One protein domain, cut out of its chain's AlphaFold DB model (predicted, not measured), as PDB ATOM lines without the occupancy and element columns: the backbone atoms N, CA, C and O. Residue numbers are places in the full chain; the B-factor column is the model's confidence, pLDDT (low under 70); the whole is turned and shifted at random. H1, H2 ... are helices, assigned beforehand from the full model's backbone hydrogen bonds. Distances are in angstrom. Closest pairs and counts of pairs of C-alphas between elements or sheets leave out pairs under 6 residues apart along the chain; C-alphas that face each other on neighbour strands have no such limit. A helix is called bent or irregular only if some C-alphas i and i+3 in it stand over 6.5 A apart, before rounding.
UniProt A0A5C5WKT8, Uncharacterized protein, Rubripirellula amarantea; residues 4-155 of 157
ATOM      1  N   ASP A   4      60.502  85.855  94.460       55.94
ATOM      2  CA  ASP A   4      60.128  87.272  94.663       55.94
ATOM      3  C   ASP A   4      60.251  87.784  96.107       55.94
ATOM      4  O   ASP A   4      60.568  88.955  96.355       55.94
ATOM      5  N   LYS A   5      60.014  86.917  97.100       54.59
ATOM      6  CA  LYS A   5      60.048  87.324  98.516       54.59
ATOM      7  C   LYS A   5      61.478  87.586  98.997       54.59
ATOM      8  O   LYS A   5      61.713  88.536  99.742       54.59
ATOM      9  N   THR A   6      62.443  86.791  98.541       58.94
ATOM     10  CA  THR A   6      63.864  86.929  98.898       58.94
ATOM     11  C   THR A   6      64.485  88.191  98.309       58.94
ATOM     12  O   THR A   6      65.250  88.877  98.992       58.94
ATOM     13  N   GLU A   7      64.123  88.550  97.079       59.38
ATOM     14  CA  GLU A   7      64.656  89.741  96.424       59.38
ATOM     15  C   GLU A   7      64.086  91.037  97.024       59.38
ATOM     16  O   GLU A   7      64.841  91.968  97.327       59.38
ATOM     17  N   SER A   8      62.784  91.061  97.327       66.88
ATOM     18  CA  SER A   8      62.140  92.184  98.024       66.88
ATOM     19  C   SER A   8      62.719  92.425  99.424       66.88
ATOM     20  O   SER A   8      63.006  93.568  99.797       66.88
ATOM     21  N   SER A   9      62.975  91.363 100.194       65.06
ATOM     22  CA  SER A   9      63.621  91.469 101.512       65.06
ATOM     23  C   SER A   9      65.064  91.968 101.420       65.06
ATOM     24  O   SER A   9      65.498  92.770 102.252       65.06
ATOM     25  N   ARG A  10      65.814  91.544 100.395       63.69
ATOM     26  CA  ARG A  10      67.199  91.983 100.171       63.69
ATOM     27  C   ARG A  10      67.271  93.465  99.798       63.69
ATOM     28  O   ARG A  10      68.108  94.183 100.349       63.69
ATOM     29  N   ARG A  11      66.364  93.940  98.936       66.31
ATOM     30  CA  ARG A  11      66.253  95.359  98.550       66.31
ATOM     31  C   ARG A  11      65.871  96.249  99.737       66.31
ATOM     32  O   ARG A  11      66.519  97.273  99.950       66.31
ATOM     33  N   ARG A  12      64.913  95.831 100.581       66.12
ATOM     34  CA  ARG A  12      64.572  96.554 101.826       66.12
ATOM     35  C   ARG A  12      65.759  96.664 102.782       66.12
ATOM     36  O   ARG A  12      66.045  97.755 103.265       66.12
ATOM     37  N   ARG A  13      66.490  95.567 103.017       61.09
ATOM     38  CA  ARG A  13      67.694  95.578 103.871       61.09
ATOM     39  C   ARG A  13      68.776  96.518 103.332       61.09
ATOM     40  O   ARG A  13      69.382  97.251 104.105       61.09
ATOM     41  N   GLN A  14      68.996  96.542 102.016       64.62
ATOM     42  CA  GLN A  14      69.955  97.465 101.401       64.62
ATOM     43  C   GLN A  14      69.549  98.934 101.554       64.62
ATOM     44  O   GLN A  14      70.410  99.769 101.830       64.62
ATOM     45  N   HIS A  15      68.262  99.253 101.396       66.56
ATOM     46  CA  HIS A  15      67.763 100.617 101.570       66.56
ATOM     47  C   HIS A  15      67.917 101.101 103.019       66.56
ATOM     48  O   HIS A  15      68.464 102.176 103.251       66.56
ATOM     49  N   LEU A  16      67.543 100.262 103.993       65.62
ATOM     50  CA  LEU A  16      67.712 100.548 105.423       65.62
ATOM     51  C   LEU A  16      69.189 100.732 105.808       65.62
ATOM     52  O   LEU A  16      69.524 101.637 106.570       65.62
ATOM     53  N   ASN A  17      70.087  99.916 105.247       65.31
ATOM     54  CA  ASN A  17      71.525 100.066 105.474       65.31
ATOM     55  C   ASN A  17      72.070 101.374 104.888       65.31
ATOM     56  O   ASN A  17      72.898 102.010 105.533       65.31
ATOM     57  N   ARG A  18      71.607 101.807 103.707       66.69
ATOM     58  CA  ARG A  18      72.001 103.108 103.139       66.69
ATOM     59  C   ARG A  18      71.543 104.269 104.015       66.69
ATOM     60  O   ARG A  18      72.379 105.069 104.406       66.69
ATOM     61  N   GLN A  19      70.274 104.291 104.423       70.69
ATOM     62  CA  GLN A  19      69.752 105.348 105.301       70.69
ATOM     63  C   GLN A  19      70.518 105.446 106.629       70.69
ATOM     64  O   GLN A  19      70.806 106.542 107.105       70.69
ATOM     65  N   ARG A  20      70.894 104.305 107.224       71.44
ATOM     66  CA  ARG A  20      71.726 104.274 108.437       71.44
ATOM     67  C   ARG A  20      73.122 104.843 108.211       71.44
ATOM     68  O   ARG A  20      73.623 105.577 109.059       71.44
ATOM     69  N   VAL A  21      73.746 104.491 107.090       71.44
ATOM     70  CA  VAL A  21      75.068 105.001 106.719       71.44
ATOM     71  C   VAL A  21      75.017 106.512 106.497       71.44
ATOM     72  O   VAL A  21      75.836 107.225 107.070       71.44
ATOM     73  N   ASP A  22      74.029 106.999 105.750       73.00
ATOM     74  CA  ASP A  22      73.869 108.423 105.449       73.00
ATOM     75  C   ASP A  22      73.607 109.232 106.727       73.00
ATOM     76  O   ASP A  22      74.242 110.262 106.950       73.00
ATOM     77  N   ARG A  23      72.769 108.715 107.639       78.50
ATOM     78  CA  ARG A  23      72.540 109.335 108.952       78.50
ATOM     79  C   ARG A  23      73.835 109.464 109.760       78.50
ATOM     80  O   ARG A  23      74.113 110.535 110.284       78.50
ATOM     81  N   ARG A  24      74.660 108.413 109.835       77.88
ATOM     82  CA  ARG A  24      75.920 108.438 110.609       77.88
ATOM     83  C   ARG A  24      76.973 109.386 110.050       77.88
ATOM     84  O   ARG A  24      77.823 109.857 110.808       77.88
ATOM     85  N   LEU A  25      76.942 109.638 108.742       77.12
ATOM     86  CA  LEU A  25      77.834 110.598 108.094       77.12
ATOM     87  C   LEU A  25      77.504 112.044 108.478       77.12
ATOM     88  O   LEU A  25      78.413 112.864 108.535       77.12
ATOM     89  N   LEU A  26      76.236 112.332 108.775       83.44
ATOM     90  CA  LEU A  26      75.781 113.652 109.218       83.44
ATOM     91  C   LEU A  26      75.997 113.888 110.719       83.44
ATOM     92  O   LEU A  26      75.962 115.029 111.164       83.44
ATOM     93  N   MET A  27      76.233 112.823 111.489       85.81
ATOM     94  CA  MET A  27      76.370 112.904 112.941       85.81
ATOM     95  C   MET A  27      77.752 113.385 113.387       85.81
ATOM     96  O   MET A  27      78.786 113.015 112.818       85.81
ATOM     97  N   GLY A  28      77.782 114.141 114.482       88.38
ATOM     98  CA  GLY A  28      79.013 114.480 115.198       88.38
ATOM     99  C   GLY A  28      79.659 113.263 115.879       88.38
ATOM    100  O   GLY A  28      79.048 112.205 116.038       88.38
ATOM    101  N   SER A  29      80.915 113.387 116.323       88.69
ATOM    102  CA  SER A  29      81.590 112.317 117.082       88.69
ATOM    103  C   SER A  29      80.874 111.987 118.396       88.69
ATOM    104  O   SER A  29      80.761 110.809 118.731       88.69
ATOM    105  N   ALA A  30      80.371 113.006 119.097       88.81
ATOM    106  CA  ALA A  30      79.603 112.855 120.331       88.81
ATOM    107  C   ALA A  30      78.270 112.132 120.088       88.81
ATOM    108  O   ALA A  30      77.961 111.158 120.766       88.81
ATOM    109  N   GLU A  31      77.523 112.527 119.056       90.75
ATOM    110  CA  GLU A  31      76.258 111.878 118.694       90.75
ATOM    111  C   GLU A  31      76.459 110.407 118.310       90.75
ATOM    112  O   GLU A  31      75.691 109.542 118.726       90.75
ATOM    113  N   ARG A  32      77.521 110.094 117.555       90.31
ATOM    114  CA  ARG A  32      77.864 108.701 117.221       90.31
ATOM    115  C   ARG A  32      78.245 107.882 118.453       90.31
ATOM    116  O   ARG A  32      77.969 106.684 118.488       90.31
ATOM    117  N   LEU A  33      78.884 108.505 119.443       92.38
ATOM    118  CA  LEU A  33      79.208 107.855 120.712       92.38
ATOM    119  C   LEU A  33      77.937 107.545 121.508       92.38
ATOM    120  O   LEU A  33      77.783 106.419 121.980       92.38
ATOM    121  N   ILE A  34      77.009 108.497 121.587       92.00
ATOM    122  CA  ILE A  34      75.700 108.291 122.216       92.00
ATOM    123  C   ILE A  34      74.948 107.149 121.517       92.00
ATOM    124  O   ILE A  34      74.550 106.201 122.189       92.00
ATOM    125  N   GLU A  35      74.860 107.151 120.181       90.25
ATOM    126  CA  GLU A  35      74.216 106.065 119.416       90.25
ATOM    127  C   GLU A  35      74.870 104.701 119.698       90.25
ATOM    128  O   GLU A  35      74.186 103.688 119.852       90.25
ATOM    129  N   PHE A  36      76.203 104.637 119.775       91.31
ATOM    130  CA  PHE A  36      76.908 103.399 120.108       91.31
ATOM    131  C   PHE A  36      76.528 102.878 121.503       91.31
ATOM    132  O   PHE A  36      76.225 101.690 121.653       91.31
ATOM    133  N   LEU A  37      76.488 103.757 122.506       92.31
ATOM    134  CA  LEU A  37      76.104 103.397 123.871       92.31
ATOM    135  C   LEU A  37      74.625 102.995 123.965       92.31
ATOM    136  O   LEU A  37      74.303 102.020 124.645       92.31
ATOM    137  N   GLU A  38      73.731 103.672 123.244       90.25
ATOM    138  CA  GLU A  38      72.322 103.278 123.117       90.25
ATOM    139  C   GLU A  38      72.186 101.869 122.538       90.25
ATOM    140  O   GLU A  38      71.469 101.035 123.090       90.25
ATOM    141  N   ARG A  39      72.939 101.549 121.481       87.44
ATOM    142  CA  ARG A  39      72.933 100.202 120.890       87.44
ATOM    143  C   ARG A  39      73.421  99.131 121.869       87.44
ATOM    144  O   ARG A  39      72.860  98.036 121.878       87.44
ATOM    145  N   CYS A  40      74.428  99.434 122.692       88.44
ATOM    146  CA  CYS A  40      74.921  98.525 123.736       88.44
ATOM    147  C   CYS A  40      73.860  98.262 124.821       88.44
ATOM    148  O   CYS A  40      73.763  97.156 125.350       88.44
ATOM    149  N   VAL A  41      73.012  99.252 125.119       86.25
ATOM    150  CA  VAL A  41      71.870  99.107 126.040       86.25
ATOM    151  C   VAL A  41      70.767  98.263 125.404       86.25
ATOM    152  O   VAL A  41      70.287  97.305 126.008       86.25
ATOM    153  N   SER A  42      70.388  98.577 124.162       80.38
ATOM    154  CA  SER A  42      69.313  97.889 123.435       80.38
ATOM    155  C   SER A  42      69.643  96.442 123.062       80.38
ATOM    156  O   SER A  42      68.740  95.685 122.693       80.38
ATOM    157  N   ARG A  43      70.901  95.999 123.180       70.62
ATOM    158  CA  ARG A  43      71.221  94.566 123.087       70.62
ATOM    159  C   ARG A  43      70.510  93.749 124.170       70.62
ATOM    160  O   ARG A  43      70.197  92.589 123.926       70.62
ATOM    161  N   GLY A  44      70.202  94.354 125.319       46.34
ATOM    162  CA  GLY A  44      69.513  93.692 126.429       46.34
ATOM    163  C   GLY A  44      68.029  93.386 126.195       46.34
ATOM    164  O   GLY A  44      67.462  92.618 126.962       46.34
ATOM    165  N   VAL A  45      67.386  93.942 125.157       38.69
ATOM    166  CA  VAL A  45      65.955  93.711 124.894       38.69
ATOM    167  C   VAL A  45      65.719  93.523 123.392       38.69
ATOM    168  O   VAL A  45      65.635  94.478 122.626       38.69
ATOM    169  N   GLY A  46      65.626  92.263 122.958       38.69
ATOM    170  CA  GLY A  46      64.945  91.876 121.715       38.69
ATOM    171  C   GLY A  46      65.628  92.169 120.369       38.69
ATOM    172  O   GLY A  46      64.989  91.979 119.340       38.69
ATOM    173  N   SER A  47      66.890  92.611 120.317       44.59
ATOM    174  CA  SER A  47      67.501  93.077 119.052       44.59
ATOM    175  C   SER A  47      68.346  92.056 118.275       44.59
ATOM    176  O   SER A  47      68.845  92.396 117.201       44.59
ATOM    177  N   GLY A  48      68.528  90.821 118.765       44.28
ATOM    178  CA  GLY A  48      69.270  89.760 118.052       44.28
ATOM    179  C   GLY A  48      70.739  90.090 117.725       44.28
ATOM    180  O   GLY A  48      71.394  89.349 117.001       44.28
ATOM    181  N   ASN A  49      71.270  91.201 118.245       54.75
ATOM    182  CA  ASN A  49      72.641  91.649 118.026       54.75
ATOM    183  C   ASN A  49      73.543  91.149 119.158       54.75
ATOM    184  O   ASN A  49      74.071  91.941 119.937       54.75
ATOM    185  N   GLU A  50      73.777  89.837 119.221       59.66
ATOM    186  CA  GLU A  50      74.726  89.194 120.151       59.66
ATOM    187  C   GLU A  50      76.197  89.642 119.969       59.66
ATOM    188  O   GLU A  50      77.110  89.140 120.624       59.66
ATOM    189  N   ALA A  51      76.457  90.629 119.117       71.75
ATOM    190  CA  ALA A  51      77.793  91.121 118.830       71.75
ATOM    191  C   ALA A  51      78.228  92.357 119.660       71.75
ATOM    192  O   ALA A  51      79.418  92.517 119.902       71.75
ATOM    193  N   LEU A  52      77.316  93.220 120.145       86.56
ATOM    194  CA  LEU A  52      77.663  94.504 120.821       86.56
ATOM    195  C   LEU A  52      77.650  94.440 122.354       86.56
ATOM    196  O   LEU A  52      76.589  94.189 122.856       86.56
ATOM    197  N   PRO A  53      78.684  94.616 123.173       87.75
ATOM    198  CA  PRO A  53      78.616  94.299 124.614       87.75
ATOM    199  C   PRO A  53      77.449  94.962 125.383       87.75
ATOM    200  O   PRO A  53      76.975  96.034 125.010       87.75
ATOM    201  N   THR A  54      77.019  94.361 126.499       87.94
ATOM    202  CA  THR A  54      76.189  95.093 127.480       87.94
ATOM    203  C   THR A  54      76.978  96.275 128.054       87.94
ATOM    204  O   THR A  54      78.208  96.260 128.039       87.94
ATOM    205  N   LEU A  55      76.317  97.282 128.644       88.94
ATOM    206  CA  LEU A  55      77.051  98.371 129.312       88.94
ATOM    207  C   LEU A  55      77.989  97.867 130.418       88.94
ATOM    208  O   LEU A  55      79.052  98.441 130.614       88.94
ATOM    209  N   ARG A  56      77.628  96.781 131.110       88.44
ATOM    210  CA  ARG A  56      78.469  96.173 132.151       88.44
ATOM    211  C   ARG A  56      79.708  95.494 131.569       88.44
ATOM    212  O   ARG A  56      80.781  95.565 132.150       88.44
ATOM    213  N   GLU A  57      79.570  94.814 130.437       89.06
ATOM    214  CA  GLU A  57      80.715  94.238 129.722       89.06
ATOM    215  C   GLU A  57      81.609  95.338 129.148       89.06
ATOM    216  O   GLU A  57      82.828  95.275 129.269       89.06
ATOM    217  N   LEU A  58      81.005  96.378 128.571       91.75
ATOM    218  CA  LEU A  58      81.734  97.517 128.031       91.75
ATOM    219  C   LEU A  58      82.491  98.267 129.133       91.75
ATOM    220  O   LEU A  58      83.631  98.663 128.918       91.75
ATOM    221  N   SER A  59      81.907  98.414 130.326       91.25
ATOM    222  CA  SER A  59      82.569  99.091 131.443       91.25
ATOM    223  C   SER A  59      83.820  98.340 131.909       91.25
ATOM    224  O   SER A  59      84.818  98.979 132.229       91.25
ATOM    225  N   LYS A  60      83.805  96.999 131.858       89.50
ATOM    226  CA  LYS A  60      84.992  96.162 132.101       89.50
ATOM    227  C   LYS A  60      86.076  96.398 131.052       89.50
ATOM    228  O   LYS A  60      87.206  96.677 131.423       89.50
ATOM    229  N   LEU A  61      85.720  96.354 129.763       88.88
ATOM    230  CA  LEU A  61      86.661  96.621 128.663       88.88
ATOM    231  C   LEU A  61      87.254  98.034 128.732       88.88
ATOM    232  O   LEU A  61      88.369  98.269 128.285       88.88
ATOM    233  N   CYS A  62      86.502  98.988 129.270       90.12
ATOM    234  CA  CYS A  62      86.929 100.374 129.370       90.12
ATOM    235  C   CYS A  62      87.565 100.743 130.718       90.12
ATOM    236  O   CYS A  62      87.999 101.886 130.842       90.12
ATOM    237  N   GLU A  63      87.658  99.826 131.686       89.06
ATOM    238  CA  GLU A  63      88.168 100.086 133.049       89.06
ATOM    239  C   GLU A  63      87.449 101.249 133.735       89.06
ATOM    240  O   GLU A  63      88.059 102.155 134.296       89.06
ATOM    241  N   CYS A  64      86.122 101.261 133.649       90.44
ATOM    242  CA  CYS A  64      85.316 102.322 134.235       90.44
ATOM    243  C   CYS A  64      84.043 101.775 134.876       90.44
ATOM    244  O   CYS A  64      83.648 100.621 134.682       90.44
ATOM    245  N   GLU A  65      83.363 102.629 135.633       91.00
ATOM    246  CA  GLU A  65      82.037 102.314 136.143       91.00
ATOM    247  C   GLU A  65      80.971 102.412 135.044       91.00
ATOM    248  O   GLU A  65      80.973 103.320 134.209       91.00
ATOM    249  N   ALA A  66      79.976 101.523 135.091       90.00
ATOM    250  CA  ALA A  66      78.826 101.583 134.187       90.00
ATOM    251  C   ALA A  66      77.997 102.879 134.355       90.00
ATOM    252  O   ALA A  66      77.342 103.332 133.412       90.00
ATOM    253  N   SER A  67      78.050 103.500 135.541       90.38
ATOM    254  CA  SER A  67      77.476 104.820 135.838       90.38
ATOM    255  C   SER A  67      78.085 105.909 134.942       90.38
ATOM    256  O   SER A  67      77.363 106.725 134.373       90.38
ATOM    257  N   THR A  68      79.404 105.877 134.732       92.25
ATOM    258  CA  THR A  68      80.133 106.793 133.847       92.25
ATOM    259  C   THR A  68      79.696 106.629 132.397       92.25
ATOM    260  O   THR A  68      79.384 107.621 131.746       92.25
ATOM    261  N   LEU A  69      79.554 105.394 131.908       92.56
ATOM    262  CA  LEU A  69      79.014 105.151 130.563       92.56
ATOM    263  C   LEU A  69      77.577 105.668 130.409       92.56
ATOM    264  O   LEU A  69      77.201 106.169 129.350       92.56
ATOM    265  N   SER A  70      76.779 105.578 131.473       90.56
ATOM    266  CA  SER A  70      75.400 106.071 131.478       90.56
ATOM    267  C   SER A  70      75.339 107.602 131.429       90.56
ATOM    268  O   SER A  70      74.507 108.133 130.696       90.56
ATOM    269  N   ARG A  71      76.246 108.301 132.128       90.62
ATOM    270  CA  ARG A  71      76.395 109.769 132.060       90.62
ATOM    271  C   ARG A  71      76.800 110.243 130.664       90.62
ATOM    272  O   ARG A  71      76.120 111.094 130.098       90.62
ATOM    273  N   ILE A  72      77.814 109.604 130.069       91.56
ATOM    274  CA  ILE A  72      78.262 109.906 128.697       91.56
ATOM    275  C   ILE A  72      77.110 109.723 127.702       91.56
ATOM    276  O   ILE A  72      76.886 110.578 126.848       91.56
ATOM    277  N   ARG A  73      76.338 108.633 127.825       90.81
ATOM    278  CA  ARG A  73      75.159 108.377 126.979       90.81
ATOM    279  C   ARG A  73      74.108 109.484 127.098       90.81
ATOM    280  O   ARG A  73      73.479 109.822 126.105       90.81
ATOM    281  N   SER A  74      73.912 110.041 128.290       88.19
ATOM    282  CA  SER A  74      72.982 111.152 128.526       88.19
ATOM    283  C   SER A  74      73.510 112.516 128.058       88.19
ATOM    284  O   SER A  74      72.803 113.509 128.197       88.19
ATOM    285  N   GLY A  75      74.724 112.580 127.501       82.69
ATOM    286  CA  GLY A  75      75.346 113.818 127.027       82.69
ATOM    287  C   GLY A  75      76.050 114.628 128.117       82.69
ATOM    288  O   GLY A  75      76.569 115.702 127.825       82.69
ATOM    289  N   ASP A  76      76.114 114.123 129.352       79.50
ATOM    290  CA  ASP A  76      76.869 114.761 130.430       79.50
ATOM    291  C   ASP A  76      78.324 114.280 130.403       79.50
ATOM    292  O   ASP A  76      78.665 113.203 130.902       79.50
ATOM    293  N   THR A  77      79.186 115.068 129.756       68.06
ATOM    294  CA  THR A  77      80.612 114.753 129.560       68.06
ATOM    295  C   THR A  77      81.552 115.682 130.325       68.06
ATOM    296  O   THR A  77      82.752 115.680 130.054       68.06
ATOM    297  N   THR A  78      81.035 116.470 131.271       64.12
ATOM    298  CA  THR A  78      81.732 117.602 131.917       64.12
ATOM    299  C   THR A  78      83.065 117.256 132.606       64.12
ATOM    300  O   THR A  78      83.891 118.147 132.792       64.12
ATOM    301  N   SER A  79      83.342 115.982 132.909       67.62
ATOM    302  CA  SER A  79      84.628 115.525 133.467       67.62
ATOM    303  C   SER A  79      85.039 114.114 133.019       67.62
ATOM    304  O   SER A  79      85.532 113.308 133.807       67.62
ATOM    305  N   THR A  80      84.810 113.772 131.749       79.75
ATOM    306  CA  THR A  80      85.156 112.421 131.271       79.75
ATOM    307  C   THR A  80      86.651 112.300 130.990       79.75
ATOM    308  O   THR A  80      87.208 113.106 130.245       79.75
ATOM    309  N   ASP A  81      87.283 111.265 131.545       87.56
ATOM    310  CA  ASP A  81      88.669 110.914 131.239       87.56
ATOM    311  C   ASP A  81      88.877 110.774 129.720       87.56
ATOM    312  O   ASP A  81      88.140 110.078 129.011       87.56
ATOM    313  N   ARG A  82      89.911 111.450 129.217       88.31
ATOM    314  CA  ARG A  82      90.283 111.427 127.805       88.31
ATOM    315  C   ARG A  82      90.602 110.010 127.339       88.31
ATOM    316  O   ARG A  82      90.215 109.644 126.231       88.31
ATOM    317  N   PHE A  83      91.283 109.214 128.159       89.50
ATOM    318  CA  PHE A  83      91.692 107.870 127.763       89.50
ATOM    319  C   PHE A  83      90.489 106.923 127.649       89.50
ATOM    320  O   PHE A  83      90.379 106.152 126.691       89.50
ATOM    321  N   LEU A  84      89.516 107.053 128.555       91.25
ATOM    322  CA  LEU A  84      88.204 106.418 128.428       91.25
ATOM    323  C   LEU A  84      87.492 106.795 127.116       91.25
ATOM    324  O   LEU A  84      86.997 105.910 126.411       91.25
ATOM    325  N   LEU A  85      87.452 108.081 126.757       91.50
ATOM    326  CA  LEU A  85      86.837 108.525 125.500       91.50
ATOM    327  C   LEU A  85      87.548 107.945 124.273       91.50
ATOM    328  O   LEU A  85      86.886 107.501 123.336       91.50
ATOM    329  N   GLU A  86      88.880 107.891 124.281       91.38
ATOM    330  CA  GLU A  86      89.661 107.277 123.204       91.38
ATOM    331  C   GLU A  86      89.344 105.778 123.054       91.38
ATOM    332  O   GLU A  86      89.089 105.324 121.933       91.38
ATOM    333  N   LYS A  87      89.250 105.030 124.167       92.56
ATOM    334  CA  LYS A  87      88.811 103.621 124.175       92.56
ATOM    335  C   LYS A  87      87.414 103.470 123.567       92.56
ATOM    336  O   LYS A  87      87.209 102.662 122.660       92.56
ATOM    337  N   LEU A  88      86.452 104.279 124.010       94.31
ATOM    338  CA  LEU A  88      85.076 104.229 123.513       94.31
ATOM    339  C   LEU A  88      84.976 104.585 122.026       94.31
ATOM    340  O   LEU A  88      84.262 103.916 121.276       94.31
ATOM    341  N   HIS A  89      85.715 105.594 121.569       93.94
ATOM    342  CA  HIS A  89      85.762 105.955 120.156       93.94
ATOM    343  C   HIS A  89      86.384 104.859 119.290       93.94
ATOM    344  O   HIS A  89      85.899 104.624 118.176       93.94
ATOM    345  N   ALA A  90      87.414 104.178 119.793       93.88
ATOM    346  CA  ALA A  90      88.022 103.048 119.111       93.88
ATOM    347  C   ALA A  90      87.029 101.890 118.978       93.88
ATOM    348  O   ALA A  90      86.751 101.466 117.852       93.88
ATOM    349  N   LEU A  91      86.439 101.439 120.088       93.38
ATOM    350  CA  LEU A  91      85.482 100.326 120.121       93.38
ATOM    351  C   LEU A  91      84.217 100.620 119.302       93.38
ATOM    352  O   LEU A  91      83.754  99.769 118.548       93.38
ATOM    353  N   GLY A  92      83.703 101.849 119.382       91.56
ATOM    354  CA  GLY A  92      82.518 102.295 118.649       91.56
ATOM    355  C   GLY A  92      82.739 102.534 117.153       91.56
ATOM    356  O   GLY A  92      81.816 102.968 116.468       91.56
ATOM    357  N   GLY A  93      83.943 102.289 116.620       90.81
ATOM    358  CA  GLY A  93      84.222 102.517 115.200       90.81
ATOM    359  C   GLY A  93      84.183 103.998 114.807       90.81
ATOM    360  O   GLY A  93      83.985 104.313 113.639       90.81
ATOM    361  N   ILE A  94      84.340 104.911 115.768       91.75
ATOM    362  CA  ILE A  94      84.206 106.357 115.555       91.75
ATOM    363  C   ILE A  94      85.552 106.938 115.138       91.75
ATOM    364  O   ILE A  94      85.629 107.665 114.150       91.75
ATOM    365  N   LEU A  95      86.614 106.592 115.876       89.38
ATOM    366  CA  LEU A  95      87.986 107.003 115.582       89.38
ATOM    367  C   LEU A  95      88.965 105.844 115.836       89.38
ATOM    368  O   LEU A  95      88.937 105.262 116.914       89.38
ATOM    369  N   PRO A  96      89.838 105.498 114.873       89.25
ATOM    370  CA  PRO A  96      89.768 105.912 113.474       89.25
ATOM    371  C   PRO A  96      88.480 105.383 112.822       89.25
ATOM    372  O   PRO A  96      88.072 104.246 113.078       89.25
ATOM    373  N   SER A  97      87.848 106.199 111.977       88.38
ATOM    374  CA  SER A  97      86.589 105.837 111.315       88.38
ATOM    375  C   SER A  97      86.838 104.844 110.165       88.38
ATOM    376  O   SER A  97      87.716 105.090 109.330       88.38
ATOM    377  N   PRO A  98      86.122 103.707 110.100       86.44
ATOM    378  CA  PRO A  98      86.186 102.788 108.970       86.44
ATOM    379  C   PRO A  98      85.388 103.313 107.764       86.44
ATOM    380  O   PRO A  98      84.604 104.256 107.882       86.44
ATOM    381  N   PRO A  99      85.526 102.684 106.581       85.56
ATOM    382  CA  PRO A  99      84.665 102.985 105.444       85.56
ATOM    383  C   PRO A  99      83.182 102.855 105.827       85.56
ATOM    384  O   PRO A  99      82.827 101.872 106.482       85.56
ATOM    385  N   PRO A 100      82.289 103.752 105.366       82.38
ATOM    386  CA  PRO A 100      80.920 103.818 105.883       82.38
ATOM    387  C   PRO A 100      80.131 102.507 105.746       82.38
ATOM    388  O   PRO A 100      79.371 102.121 106.627       82.38
ATOM    389  N   LYS A 101      80.386 101.758 104.668       82.06
ATOM    390  CA  LYS A 101      79.759 100.455 104.388       82.06
ATOM    391  C   LYS A 101      80.191  99.329 105.338       82.06
ATOM    392  O   LYS A 101      79.568  98.278 105.314       82.06
ATOM    393  N   LEU A 102      81.259  99.532 106.108       84.19
ATOM    394  CA  LEU A 102      81.887  98.530 106.974       84.19
ATOM    395  C   LEU A 102      81.823  98.915 108.458       84.19
ATOM    396  O   LEU A 102      82.449  98.241 109.266       84.19
ATOM    397  N   ILE A 103      81.114  99.991 108.828       84.38
ATOM    398  CA  ILE A 103      81.096 100.486 110.215       84.38
ATOM    399  C   ILE A 103      80.657  99.390 111.184       84.38
ATOM    400  O   ILE A 103      81.353  99.129 112.156       84.38
ATOM    401  N   ASP A 104      79.526  98.734 110.919       84.19
ATOM    402  CA  ASP A 104      78.999  97.730 111.845       84.19
ATOM    403  C   ASP A 104      79.900  96.490 111.931       84.19
ATOM    404  O   ASP A 104      80.159  96.022 113.034       84.19
ATOM    405  N   GLU A 105      80.432  96.004 110.805       85.75
ATOM    406  CA  GLU A 105      81.398  94.893 110.789       85.75
ATOM    407  C   GLU A 105      82.665  95.243 111.578       85.75
ATOM    408  O   GLU A 105      83.139  94.456 112.391       85.75
ATOM    409  N   GLU A 106      83.198  96.449 111.382       89.25
ATOM    410  CA  GLU A 106      84.398  96.900 112.079       89.25
ATOM    411  C   GLU A 106      84.171  97.041 113.589       89.25
ATOM    412  O   GLU A 106      85.067  96.707 114.357       89.25
ATOM    413  N   ILE A 107      82.998  97.510 114.028       90.38
ATOM    414  CA  ILE A 107      82.659  97.571 115.459       90.38
ATOM    415  C   ILE A 107      82.731  96.168 116.070       90.38
ATOM    416  O   ILE A 107      83.350  95.988 117.115       90.38
ATOM    417  N   VAL A 108      82.146  95.167 115.406       89.38
ATOM    418  CA  VAL A 108      82.162  93.775 115.886       89.38
ATOM    419  C   VAL A 108      83.586  93.227 115.965       89.38
ATOM    420  O   VAL A 108      83.966  92.669 116.989       89.38
ATOM    421  N   GLU A 109      84.389  93.440 114.927       89.88
ATOM    422  CA  GLU A 109      85.794  93.018 114.882       89.88
ATOM    423  C   GLU A 109      86.633  93.674 115.988       89.88
ATOM    424  O   GLU A 109      87.402  93.005 116.670       89.88
ATOM    425  N   ARG A 110      86.456  94.977 116.234       92.25
ATOM    426  CA  ARG A 110      87.176  95.686 117.306       92.25
ATOM    427  C   ARG A 110      86.766  95.213 118.696       92.25
ATOM    428  O   ARG A 110      87.607  95.107 119.581       92.25
ATOM    429  N   LEU A 111      85.482  94.924 118.898       91.06
ATOM    430  CA  LEU A 111      84.990  94.337 120.144       91.06
ATOM    431  C   LEU A 111      85.517  92.913 120.345       91.06
ATOM    432  O   LEU A 111      85.794  92.524 121.476       91.06
ATOM    433  N   HIS A 112      85.664  92.147 119.266       87.81
ATOM    434  CA  HIS A 112      86.277  90.826 119.306       87.81
ATOM    435  C   HIS A 112      87.758  90.906 119.684       87.81
ATOM    436  O   HIS A 112      88.159  90.216 120.621       87.81
ATOM    437  N   ASP A 113      88.525  91.805 119.053       88.50
ATOM    438  CA  ASP A 113      89.910  92.087 119.441       88.50
ATOM    439  C   ASP A 113      89.970  92.402 120.946       88.50
ATOM    440  O   ASP A 113      90.694  91.754 121.692       88.50
ATOM    441  N   ALA A 114      89.141  93.339 121.420       89.75
ATOM    442  CA  ALA A 114      89.119  93.744 122.824       89.75
ATOM    443  C   ALA A 114      88.829  92.587 123.794       89.75
ATOM    444  O   ALA A 114      89.429  92.524 124.863       89.75
ATOM    445  N   ARG A 115      87.932  91.665 123.424       87.19
ATOM    446  CA  ARG A 115      87.586  90.487 124.235       87.19
ATOM    447  C   ARG A 115      88.728  89.480 124.314       87.19
ATOM    448  O   ARG A 115      89.059  89.065 125.415       87.19
ATOM    449  N   ILE A 116      89.373  89.166 123.184       85.88
ATOM    450  CA  ILE A 116      90.550  88.277 123.157       85.88
ATOM    451  C   ILE A 116      91.625  88.772 124.127       85.88
ATOM    452  O   ILE A 116      92.281  87.973 124.787       85.88
ATOM    453  N   TRP A 117      91.815  90.089 124.198       81.38
ATOM    454  CA  TRP A 117      92.790  90.690 125.100       81.38
ATOM    455  C   TRP A 117      92.324  90.730 126.551       81.38
ATOM    456  O   TRP A 117      93.127  90.468 127.437       81.38
ATOM    457  N   TYR A 118      91.048  91.022 126.801       80.81
ATOM    458  CA  TYR A 118      90.487  91.016 128.153       80.81
ATOM    459  C   TYR A 118      90.577  89.640 128.827       80.81
ATOM    460  O   TYR A 118      90.788  89.564 130.032       80.81
ATOM    461  N   ASP A 119      90.454  88.562 128.052       79.56
ATOM    462  CA  ASP A 119      90.550  87.193 128.563       79.56
ATOM    463  C   ASP A 119      91.994  86.785 128.941       79.56
ATOM    464  O   ASP A 119      92.207  85.708 129.498       79.56
ATOM    465  N   GLN A 120      92.998  87.630 128.678       77.56
ATOM    466  CA  GLN A 120      94.370  87.412 129.135       77.56
ATOM    467  C   GLN A 120      94.523  87.921 130.577       77.56
ATOM    468  O   GLN A 120      94.192  89.063 130.875       77.56
ATOM    469  N   GLU A 121      95.072  87.096 131.476       65.50
ATOM    470  CA  GLU A 121      95.154  87.318 132.939       65.50
ATOM    471  C   GLU A 121      95.846  88.626 133.399       65.50
ATOM    472  O   GLU A 121      95.853  88.941 134.589       65.50
ATOM    473  N   ARG A 122      96.424  89.411 132.482       66.69
ATOM    474  CA  ARG A 122      97.005  90.735 132.743       66.69
ATOM    475  C   ARG A 122      96.339  91.788 131.870       66.69
ATOM    476  O   ARG A 122      96.762  92.036 130.743       66.69
ATOM    477  N   PHE A 123      95.307  92.410 132.423       68.38
ATOM    478  CA  PHE A 123      94.570  93.474 131.762       68.38
ATOM    479  C   PHE A 123      95.172  94.851 132.076       68.38
ATOM    480  O   PHE A 123      95.369  95.193 133.240       68.38
ATOM    481  N   ASP A 124      95.465  95.609 131.020       78.94
ATOM    482  CA  ASP A 124      95.936  96.996 131.057       78.94
ATOM    483  C   ASP A 124      95.319  97.753 129.868       78.94
ATOM    484  O   ASP A 124      95.401  97.316 128.710       78.94
ATOM    485  N   GLY A 125      94.690  98.895 130.145       75.19
ATOM    486  CA  GLY A 125      94.102  99.773 129.144       75.19
ATOM    487  C   GLY A 125      95.061 100.220 128.034       75.19
ATOM    488  O   GLY A 125      94.619 100.393 126.892       75.19
ATOM    489  N   GLU A 126      96.361 100.376 128.306       82.12
ATOM    490  CA  GLU A 126      97.344 100.717 127.269       82.12
ATOM    491  C   GLU A 126      97.562  99.551 126.292       82.12
ATOM    492  O   GLU A 126      97.574  99.740 125.066       82.12
ATOM    493  N   LEU A 127      97.632  98.325 126.818       80.81
ATOM    494  CA  LEU A 127      97.724  97.107 126.014       80.81
ATOM    495  C   LEU A 127      96.481  96.912 125.142       80.81
ATOM    496  O   LEU A 127      96.620  96.615 123.952       80.81
ATOM    497  N   LEU A 128      95.281  97.174 125.675       86.56
ATOM    498  CA  LEU A 128      94.041  97.148 124.890       86.56
ATOM    499  C   LEU A 128      94.097  98.127 123.707       86.56
ATOM    500  O   LEU A 128      93.739  97.784 122.578       86.56
ATOM    501  N   MET A 129      94.557  99.356 123.934       90.06
ATOM    502  CA  MET A 129      94.643 100.342 122.856       90.06
ATOM    503  C   MET A 129      95.675  99.950 121.796       90.06
ATOM    504  O   MET A 129      95.440 100.155 120.601       90.06
ATOM    505  N   ASN A 130      96.799  99.356 122.195       87.44
ATOM    506  CA  ASN A 130      97.797  98.837 121.260       87.44
ATOM    507  C   ASN A 130      97.251  97.665 120.437       87.44
ATOM    508  O   ASN A 130      97.395  97.660 119.211       87.44
ATOM    509  N   ALA A 131      96.541  96.742 121.077       86.69
ATOM    510  CA  ALA A 131      95.836  95.654 120.420       86.69
ATOM    511  C   ALA A 131      94.849  96.140 119.353       86.69
ATOM    512  O   ALA A 131      94.917  95.716 118.195       86.69
ATOM    513  N   LEU A 132      93.979  97.091 119.711       91.31
ATOM    514  CA  LEU A 132      93.020  97.687 118.780       91.31
ATOM    515  C   LEU A 132      93.732  98.346 117.594       91.31
ATOM    516  O   LEU A 132      93.338  98.153 116.442       91.31
ATOM    517  N   LYS A 133      94.816  99.092 117.842       91.38
ATOM    518  CA  LYS A 133      95.622  99.715 116.777       91.38
ATOM    519  C   LYS A 133      96.208  98.672 115.822       91.38
ATOM    520  O   LYS A 133      96.176  98.892 114.607       91.38
ATOM    521  N   VAL A 134      96.731  97.558 116.341       90.94
ATOM    522  CA  VAL A 134      97.278  96.455 115.533       90.94
ATOM    523  C   VAL A 134      96.178  95.810 114.687       90.94
ATOM    524  O   VAL A 134      96.326  95.748 113.465       90.94
ATOM    525  N   GLY A 135      95.048  95.432 115.293       91.25
ATOM    526  CA  GLY A 135      93.919  94.817 114.585       91.25
ATOM    527  C   GLY A 135      93.374  95.706 113.461       91.25
ATOM    528  O   GLY A 135      93.231  95.273 112.313       91.25
ATOM    529  N   ILE A 136      93.176  96.999 113.744       92.38
ATOM    530  CA  ILE A 136      92.737  97.991 112.750       92.38
ATOM    531  C   ILE A 136      93.739  98.097 111.594       92.38
ATOM    532  O   ILE A 136      93.345  98.164 110.422       92.38
ATOM    533  N   ARG A 137      95.043  98.134 111.896       92.12
ATOM    534  CA  ARG A 137      96.099  98.242 110.882       92.12
ATOM    535  C   ARG A 137      96.112  97.024 109.965       92.12
ATOM    536  O   ARG A 137      96.121  97.203 108.744       92.12
ATOM    537  N   GLU A 138      96.059  95.819 110.525       91.50
ATOM    538  CA  GLU A 138      96.064  94.574 109.755       91.50
ATOM    539  C   GLU A 138      94.822  94.447 108.870       91.50
ATOM    540  O   GLU A 138      94.937  94.224 107.660       91.50
ATOM    541  N   ARG A 139      93.625  94.725 109.404       91.88
ATOM    542  CA  ARG A 139      92.395  94.734 108.594       91.88
ATOM    543  C   ARG A 139      92.469  95.752 107.455       91.88
ATOM    544  O   ARG A 139      92.106  95.444 106.318       91.88
ATOM    545  N   ASN A 140      92.992  96.953 107.707       88.69
ATOM    546  CA  ASN A 140      93.170  97.964 106.662       88.69
ATOM    547  C   ASN A 140      94.198  97.546 105.599       88.69
ATOM    548  O   ASN A 140      93.977  97.790 104.407       88.69
ATOM    549  N   ARG A 141      95.286  96.880 105.995       89.94
ATOM    550  CA  ARG A 141      96.282  96.307 105.079       89.94
ATOM    551  C   ARG A 141      95.654  95.247 104.171       89.94
ATOM    552  O   ARG A 141      95.791  95.343 102.950       89.94
ATOM    553  N   LEU A 142      94.899  94.305 104.741       88.38
ATOM    554  CA  LEU A 142      94.199  93.245 104.002       88.38
ATOM    555  C   LEU A 142      93.129  93.795 103.046       88.38
ATOM    556  O   LEU A 142      92.965  93.312 101.926       88.38
ATOM    557  N   ARG A 143      92.405  94.844 103.448       86.44
ATOM    558  CA  ARG A 143      91.432  95.515 102.569       86.44
ATOM    559  C   ARG A 143      92.119  96.154 101.364       86.44
ATOM    560  O   ARG A 143      91.654  95.995 100.235       86.44
ATOM    561  N   ARG A 144      93.245  96.840 101.581       84.25
ATOM    562  CA  ARG A 144      94.016  97.480 100.502       84.25
ATOM    563  C   ARG A 144      94.606  96.459  99.529       84.25
ATOM    564  O   ARG A 144      94.555  96.702  98.324       84.25
ATOM    565  N   SER A 145      95.123  95.328 100.012       84.69
ATOM    566  CA  SER A 145      95.662  94.279  99.134       84.69
ATOM    567  C   SER A 145      94.575  93.674  98.240       84.69
ATOM    568  O   SER A 145      94.758  93.614  97.026       84.69
ATOM    569  N   ARG A 146      93.394  93.360  98.794       80.19
ATOM    570  CA  ARG A 146      92.241  92.843  98.027       80.19
ATOM    571  C   ARG A 146      91.784  93.793  96.917       80.19
ATOM    572  O   ARG A 146      91.431  93.344  95.828       80.19
ATOM    573  N   VAL A 147      91.798  95.104  97.169       78.38
ATOM    574  CA  VAL A 147      91.456  96.113  96.150       78.38
ATOM    575  C   VAL A 147      92.489  96.134  95.019       78.38
ATOM    576  O   VAL A 147      92.106  96.234  93.855       78.38
ATOM    577  N   ARG A 148      93.786  96.009  95.334       72.81
ATOM    578  CA  ARG A 148      94.857  95.971  94.323       72.81
ATOM    579  C   ARG A 148      94.770  94.726  93.441       72.81
ATOM    580  O   ARG A 148      94.814  94.865  92.222       72.81
ATOM    581  N   SER A 149      94.553  93.550  94.031       69.31
ATOM    582  CA  SER A 149      94.405  92.297  93.277       69.31
ATOM    583  C   SER A 149      93.218  92.341  92.308       69.31
ATOM    584  O   SER A 149      93.359  91.944  91.159       69.31
ATOM    585  N   ARG A 150      92.074  92.913  92.724       66.69
ATOM    586  CA  ARG A 150      90.895  93.070  91.849       66.69
ATOM    587  C   ARG A 150      91.128  94.020  90.672       66.69
ATOM    588  O   ARG A 150      90.598  93.782  89.591       66.69
ATOM    589  N   LYS A 151      91.910  95.087  90.867       63.50
ATOM    590  CA  LYS A 151      92.270  96.017  89.783       63.50
ATOM    591  C   LYS A 151      93.207  95.374  88.758       63.50
ATOM    592  O   LYS A 151      93.043  95.621  87.573       63.50
ATOM    593  N   GLN A 152      94.136  94.523  89.194       58.34
ATOM    594  CA  GLN A 152      95.024  93.795  88.280       58.34
ATOM    595  C   GLN A 152      94.286  92.736  87.452       58.34
ATOM    596  O   GLN A 152      94.584  92.578  86.275       58.34
ATOM    597  N   THR A 153      93.286  92.057  88.021       57.34
ATOM    598  CA  THR A 153      92.464  91.088  87.272       57.34
ATOM    599  C   THR A 153      91.440  91.742  86.343       57.34
ATOM    600  O   THR A 153      91.081  91.148  85.338       57.34
ATOM    601  N   GLY A 154      90.970  92.955  86.654       51.03
ATOM    602  CA  GLY A 154      89.993  93.688  85.834       51.03
ATOM    603  C   GLY A 154      90.588  94.508  84.683       51.03
ATOM    604  O   GLY A 154      89.831  95.103  83.930       51.03
ATOM    605  N   SER A 155      91.919  94.557  84.553       46.38
ATOM    606  CA  SER A 155      92.625  95.300  83.495       46.38
ATOM    607  C   SER A 155      93.143  94.399  82.363       46.38
ATOM    608  O   SER A 155      93.919  94.850  81.526       46.38
TER     609      SER A 155
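This is residues 4 to 155 of the 157 residues of an uncharacterized protein of Rubripirellula amarantea (UniProt A0A5C5WKT8). Four short helices, H2 to H5, cluster at one end of the domain, and the longer H6 runs from them through the middle; two long helices, H1 and H7, reach away from this body toward the same end, set wide apart. Only residues 4 to 16 of H1 and residues 141 to 155, nearly all in H7, stick out, while H6 and the first part of H7 fold back on each other as a helical hairpin. The printed part has 152 residues with seven named helices, H1 to H7 in that order, and no named strand; its class is all helix, and the packing is mostly crossed. It is compact, with a radius of gyration of the C-alphas of 17.2 A, and elongated in outline, spanning 52 by 34 by 28 A.

Start with H1, residues 4 to 26; its C-alpha of Arg 24 is 6.9 A from that of Arg 32 in H2, residues 29 to 42, and the two helices are close but not clearly touching. Next look at H4, residues 66 to 73, which H2 touches with residues 33 to 38 alone; the closest C-alphas, of Ile 34 and Arg 73, are 4.8 A apart, and the tilt is a steep 49 degrees, opposite ways. H3, residues 55 to 61, touches H4 about perpendicular at 74 degrees, its closest C-alphas being Ser 59 and Ala 66 at 5.3 A. H2 and H3 only just touch, with 3 pairs of C-alphas within 8 A, the closest being Cys 40 and Leu 55 at 6.0 A. H5, residues 82 to 91, is near H3 and H4. Go on to H6, residues 100 to 118, the hub, which touches four helices. With residues 107 to 114 it touches H5, closest at the C-alphas of Leu 91 and Arg 110, 5.7 A. It only just touches H1, 3 pairs within 8 A, closest at Val 21 and Pro 100, 6.0 A, and only just touches H3, also 3 pairs, closest at Leu 61 and Tyr 118, 6.8 A. H7, residues 125 to 153, forms a hairpin with H6 at a steep tilt of 42 degrees, opposite ways; the C-alphas of Ala 114 and Leu 128 come closest, at 6.3 A. H1 and H7 are apart. In H1 to H5 and H7 every O i to N i+4 pair is within hydrogen-bond range; in H6 it is 13 of 15.

Find C-alpha 4 at (60.128, 87.272, 94.663); from there H1 runs 34.0 A to C-alpha 26. H2 spans 20.0 A, H3 9.8 A, H4 10.6 A and H5 14.3 A. H6 begins at C-alpha 100, (80.920, 103.818, 105.883), and spans 27.4 A; it is irregular, with C-alphas 101 and 104 standing 8.0 A apart, and has a kink of 28 degrees near residue 107. H7, the longest, spans 42.8 A and ends at C-alpha 153, (92.464, 91.088, 87.272).

The C-alphas farthest apart are those of Ser 67 and Ser 155, 55.3 A. Without the stretches that stand free, the body has 124 residues and spans 41 by 34 by 29 A. The printed part has no cut. Its long link, residues 43 to 54, joins H2 to H3; the links from H1 to H2 and from H3 to H4 are tight. The mean pLDDT of the printed part is 80.6; look for values under 70 at residues 4 to 18, 44 to 50, 77 to 79, 121 to 123 and 149 to 155.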